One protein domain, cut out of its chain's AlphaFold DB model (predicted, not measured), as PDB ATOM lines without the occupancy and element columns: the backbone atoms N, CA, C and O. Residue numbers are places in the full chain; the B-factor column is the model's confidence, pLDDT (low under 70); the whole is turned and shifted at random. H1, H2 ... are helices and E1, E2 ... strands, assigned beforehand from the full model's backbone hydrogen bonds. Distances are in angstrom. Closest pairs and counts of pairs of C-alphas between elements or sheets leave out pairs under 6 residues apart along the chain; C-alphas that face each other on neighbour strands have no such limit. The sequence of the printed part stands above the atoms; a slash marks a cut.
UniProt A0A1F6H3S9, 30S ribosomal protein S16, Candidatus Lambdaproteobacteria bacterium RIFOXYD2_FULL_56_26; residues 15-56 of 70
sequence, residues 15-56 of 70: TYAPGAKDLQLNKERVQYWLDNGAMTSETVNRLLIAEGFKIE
ATOM      1  N   THR A  15      61.770  14.778-135.595       91.50
ATOM      2  CA  THR A  15      60.380  14.353-135.404       91.50
ATOM      3  C   THR A  15      59.480  15.063-136.414       91.50
ATOM      4  O   THR A  15      59.680  16.240-136.707       91.50
ATOM      5  N   TYR A  16      58.474  14.354-136.925       91.44
ATOM      6  CA  TYR A  16      57.438  14.920-137.785       91.44
ATOM      7  C   TYR A  16      56.062  14.715-137.149       91.44
ATOM      8  O   TYR A  16      55.679  13.580-136.854       91.44
ATOM      9  N   ALA A  17      55.322  15.806-136.947       91.19
ATOM     10  CA  ALA A  17      53.961  15.798-136.425       91.19
ATOM     11  C   ALA A  17      52.966  16.115-137.560       91.19
ATOM     12  O   ALA A  17      52.778  17.285-137.894       91.19
ATOM     13  N   PRO A  18      52.278  15.118-138.152       87.50
ATOM     14  CA  PRO A  18      51.417  15.342-139.319       87.50
ATOM     15  C   PRO A  18      50.200  16.232-139.026       87.50
ATOM     16  O   PRO A  18      49.748  16.948-139.915       87.50
ATOM     17  N   GLY A  19      49.686  16.220-137.790       88.12
ATOM     18  CA  GLY A  19      48.535  17.041-137.389       88.12
ATOM     19  C   GLY A  19      48.846  18.539-137.350       88.12
ATOM     20  O   GLY A  19      48.088  19.337-137.891       88.12
ATOM     21  N   ALA A  20      49.988  18.911-136.767       87.44
ATOM     22  CA  ALA A  20      50.468  20.295-136.732       87.44
ATOM     23  C   ALA A  20      51.259  20.689-137.993       87.44
ATOM     24  O   ALA A  20      51.574  21.860-138.176       87.44
ATOM     25  N   LYS A  21      51.592  19.710-138.849       82.94
ATOM     26  CA  LYS A  21      52.549  19.833-139.961       82.94
ATOM     27  C   LYS A  21      53.902  20.405-139.525       82.94
ATOM     28  O   LYS A  21      54.601  21.001-140.337       82.94
ATOM     29  N   ASP A  22      54.264  20.188-138.261       87.12
ATOM     30  CA  ASP A  22      55.532  20.639-137.702       87.12
ATOM     31  C   ASP A  22      56.615  19.587-137.950       87.12
ATOM     32  O   ASP A  22      56.408  18.382-137.740       87.12
ATOM     33  N   LEU A  23      57.762  20.050-138.433       89.50
ATOM     34  CA  LEU A  23      58.908  19.233-138.790       89.50
ATOM     35  C   LEU A  23      60.127  19.768-138.049       89.50
ATOM     36  O   LEU A  23      60.682  20.809-138.382       89.50
ATOM     37  N   GLN A  24      60.570  19.011-137.054       90.44
ATOM     38  CA  GLN A  24      61.745  19.347-136.267       90.44
ATOM     39  C   GLN A  24      62.885  18.439-136.700       90.44
ATOM     40  O   GLN A  24      62.841  17.236-136.446       90.44
ATOM     41  N   LEU A  25      63.899  18.996-137.359       91.50
ATOM     42  CA  LEU A  25      65.044  18.249-137.879       91.50
ATOM     43  C   LEU A  25      66.360  18.857-137.405       91.50
ATOM     44  O   LEU A  25      66.536  20.075-137.412       91.50
ATOM     45  N   ASN A  26      67.322  17.998-137.075       92.12
ATOM     46  CA  ASN A  26      68.712  18.409-136.944       92.12
ATOM     47  C   ASN A  26      69.341  18.482-138.341       92.12
ATOM     48  O   ASN A  26      69.747  17.463-138.906       92.12
ATOM     49  N   LYS A  27      69.399  19.693-138.904       90.25
ATOM     50  CA  LYS A  27      69.807  19.904-140.298       90.25
ATOM     51  C   LYS A  27      71.228  19.426-140.592       90.25
ATOM     52  O   LYS A  27      71.460  18.822-141.634       90.25
ATOM     53  N   GLU A  28      72.151  19.633-139.657       91.31
ATOM     54  CA  GLU A  28      73.562  19.259-139.805       91.31
ATOM     55  C   GLU A  28      73.736  17.742-139.893       91.31
ATOM     56  O   GLU A  28      74.429  17.224-140.769       91.31
ATOM     57  N   ARG A  29      73.055  17.006-139.008       92.62
ATOM     58  CA  ARG A  29      73.122  15.541-138.991       92.62
ATOM     59  C   ARG A  29      72.414  14.933-140.192       92.62
ATOM     60  O   ARG A  29      72.915  13.970-140.761       92.62
ATOM     61  N   VAL A  30      71.280  15.500-140.602       91.31
ATOM     62  CA  VAL A  30      70.583  15.065-141.819       91.31
ATOM     63  C   VAL A  30      71.487  15.229-143.039       91.31
ATOM     64  O   VAL A  30      71.633  14.270-143.791       91.31
ATOM     65  N   GLN A  31      72.142  16.384-143.199       90.62
ATOM     66  CA  GLN A  31      73.071  16.610-144.308       90.62
ATOM     67  C   GLN A  31      74.226  15.606-144.287       90.62
ATOM     68  O   GLN A  31      74.488  14.966-145.298       90.62
ATOM     69  N   TYR A  32      74.836  15.378-143.119       93.06
ATOM     70  CA  TYR A  32      75.888  14.374-142.966       93.06
ATOM     71  C   TYR A  32      75.443  12.991-143.461       93.06
ATOM     72  O   TYR A  32      76.150  12.353-144.237       93.06
ATOM     73  N   TRP A  33      74.266  12.509-143.054       91.19
ATOM     74  CA  TRP A  33      73.791  11.194-143.493       91.19
ATOM     75  C   TRP A  33      73.469  11.148-144.987       91.19
ATOM     76  O   TRP A  33      73.743  10.129-145.624       91.19
ATOM     77  N   LEU A  34      72.941  12.233-145.557       89.25
ATOM     78  CA  LEU A  34      72.732  12.351-147.002       89.25
ATOM     79  C   LEU A  34      74.062  12.270-147.765       89.25
ATOM     80  O   LEU A  34      74.158  11.498-148.717       89.25
ATOM     81  N   ASP A  35      75.099  12.967-147.297       89.75
ATOM     82  CA  ASP A  35      76.440  12.945-147.900       89.75
ATOM     83  C   ASP A  35      77.100  11.558-147.797       89.75
ATOM     84  O   ASP A  35      77.854  11.149-148.676       89.75
ATOM     85  N   ASN A  36      76.769  10.792-146.752       91.88
ATOM     86  CA  ASN A  36      77.198   9.399-146.583       91.88
ATOM     87  C   ASN A  36      76.360   8.392-147.404       91.88
ATOM     88  O   ASN A  36      76.551   7.183-147.269       91.88
ATOM     89  N   GLY A  37      75.432   8.856-148.249       87.44
ATOM     90  CA  GLY A  37      74.645   8.010-149.150       87.44
ATOM     91  C   GLY A  37      73.361   7.436-148.543       87.44
ATOM     92  O   GLY A  37      72.866   6.406-149.007       87.44
ATOM     93  N   ALA A  38      72.798   8.062-147.505       88.88
ATOM     94  CA  ALA A  38      71.521   7.628-146.946       88.88
ATOM     95  C   ALA A  38      70.379   7.771-147.969       88.88
ATOM     96  O   ALA A  38      70.045   8.866-148.421       88.88
ATOM     97  N   MET A  39      69.719   6.654-148.286       86.75
ATOM     98  CA  MET A  39      68.513   6.653-149.114       86.75
ATOM     99  C   MET A  39      67.280   7.003-148.276       86.75
ATOM    100  O   MET A  39      67.005   6.373-147.252       86.75
ATOM    101  N   THR A  40      66.508   7.991-148.727       88.69
ATOM    102  CA  THR A  40      65.274   8.429-148.061       88.69
ATOM    103  C   THR A  40      64.038   7.761-148.668       88.69
ATOM    104  O   THR A  40      64.035   7.330-149.820       88.69
ATOM    105  N   SER A  41      62.966   7.654-147.878       86.62
ATOM    106  CA  SER A  41      61.654   7.231-148.381       86.62
ATOM    107  C   SER A  41      60.929   8.395-149.063       86.62
ATOM    108  O   SER A  41      61.267   9.555-148.842       86.62
ATOM    109  N   GLU A  42      59.896   8.104-149.856       85.62
ATOM    110  CA  GLU A  42      59.129   9.113-150.600       85.62
ATOM    111  C   GLU A  42      58.627  10.270-149.725       85.62
ATOM    112  O   GLU A  42      58.871  11.438-150.032       85.62
ATOM    113  N   THR A  43      57.935   9.961-148.626       87.19
ATOM    114  CA  THR A  43      57.368  10.989-147.744       87.19
ATOM    115  C   THR A  43      58.468  11.837-147.117       87.19
ATOM    116  O   THR A  43      58.347  13.057-147.070       87.19
ATOM    117  N   VAL A  44      59.567  11.209-146.691       88.75
ATOM    118  CA  VAL A  44      60.711  11.910-146.098       88.75
ATOM    119  C   VAL A  44      61.403  12.796-147.131       88.75
ATOM    120  O   VAL A  44      61.736  13.929-146.813       88.75
ATOM    121  N   ASN A  45      61.553  12.342-148.377       89.25
ATOM    122  CA  ASN A  45      62.134  13.149-149.448       89.25
ATOM    123  C   ASN A  45      61.302  14.422-149.692       89.25
ATOM    124  O   ASN A  45      61.842  15.524-149.700       89.25
ATOM    125  N   ARG A  46      59.967  14.304-149.757       87.69
ATOM    126  CA  ARG A  46      59.071  15.473-149.875       87.69
ATOM    127  C   ARG A  46      59.224  16.453-148.706       87.69
ATOM    128  O   ARG A  46      59.254  17.657-148.937       87.69
ATOM    129  N   LEU A  47      59.330  15.944-147.477       89.06
ATOM    130  CA  LEU A  47      59.536  16.770-146.281       89.06
ATOM    131  C   LEU A  47      60.892  17.488-146.309       89.06
ATOM    132  O   LEU A  47      60.963  18.674-146.014       89.06
ATOM    133  N   LEU A  48      61.956  16.795-146.714       89.56
ATOM    134  CA  LEU A  48      63.294  17.375-146.807       89.56
ATOM    135  C   LEU A  48      63.397  18.418-147.928       89.56
ATOM    136  O   LEU A  48      63.997  19.469-147.722       89.56
ATOM    137  N   ILE A  49      62.761  18.186-149.079       87.69
ATOM    138  CA  ILE A  49      62.664  19.188-150.152       87.69
ATOM    139  C   ILE A  49      61.910  20.431-149.663       87.69
ATOM    140  O   ILE A  49      62.344  21.548-149.936       87.69
ATOM    141  N   ALA A  50      60.807  20.251-148.925       87.31
ATOM    142  CA  ALA A  50      60.045  21.365-148.357       87.31
ATOM    143  C   ALA A  50      60.871  22.192-147.354       87.31
ATOM    144  O   ALA A  50      60.720  23.408-147.297       87.31
ATOM    145  N   GLU A  51      61.782  21.543-146.626       87.75
ATOM    146  CA  GLU A  51      62.700  22.184-145.678       87.75
ATOM    147  C   GLU A  51      63.938  22.821-146.354       87.75
ATOM    148  O   GLU A  51      64.737  23.490-145.697       87.75
ATOM    149  N   GLY A  52      64.105  22.640-147.672       86.94
ATOM    150  CA  GLY A  52      65.165  23.261-148.475       86.94
ATOM    151  C   GLY A  52      66.382  22.377-148.773       86.94
ATOM    152  O   GLY A  52      67.373  22.874-149.313       86.94
ATOM    153  N   PHE A  53      66.335  21.077-148.465       87.69
ATOM    154  CA  PHE A  53      67.401  20.146-148.846       87.69
ATOM    155  C   PHE A  53      67.365  19.857-150.352       87.69
ATOM    156  O   PHE A  53      66.318  19.559-150.932       87.69
ATOM    157  N   LYS A  54      68.536  19.900-150.993       81.31
ATOM    158  CA  LYS A  54      68.701  19.574-152.415       81.31
ATOM    159  C   LYS A  54      68.947  18.076-152.569       81.31
ATOM    160  O   LYS A  54      70.088  17.634-152.616       81.31
ATOM    161  N   ILE A  55      67.866  17.308-152.609       82.06
ATOM    162  CA  ILE A  55      67.902  15.855-152.807       82.06
ATOM    163  C   ILE A  55      67.421  15.559-154.224       82.06
ATOM    164  O   ILE A  55      66.417  16.122-154.672       82.06
ATOM    165  N   GLU A  56      68.122  14.680-154.939       73.81
ATOM    166  CA  GLU A  56      67.647  14.220-156.240       73.81
ATOM    167  C   GLU A  56      66.305  13.501-156.070       73.81
ATOM    168  O   GLU A  56      66.123  12.641-155.196       73.81
TER     169      GLU A  56
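This is residues 15 to 56 of the 70 residues of the protein "30S ribosomal protein S16" of Candidatus Lambdaproteobacteria bacterium RIFOXYD2_FULL_56_26 (UniProt A0A1F6H3S9). A small hairpin of two short strands, E1 and E2, leads into the helix H1, and together they make the longest axis; the link after H1 folds back to the helix H2, which stays apart from H1. The printed part has 42 residues, with E1, E2, H1 and H2 in that order, an antiparallel sheet E1 - E2 and a mixed class. It is compact, with a radius of gyration of the C-alphas of 10.3 A, yet elongated, spanning 31 by 19 by 15 A.

Find C-alpha 15 at (60.380, 14.353, -135.404), where E1, residues 15 to 17, begins. E2 is residues 22 to 25. H1, residues 27 to 35, runs 12.3 A; H2, residues 42 to 50, runs 12.5 A to C-alpha 50 at (60.045, 21.365, -148.357).

In the hairpin, look for N 15 and O 24, 2.8 A apart. The closest C-alphas of E2 and H2, Leu 23 and Leu 47, are 7.9 A apart. E1 is apart from both helices. In H1 and H2 every O i to N i+4 pair is within hydrogen-bond range.

The farthest C-alphas, Gly 19 and Asn 36, are 31.1 A apart. The printed part has no cut, no link is long, and no printed residue is under 70 in pLDDT.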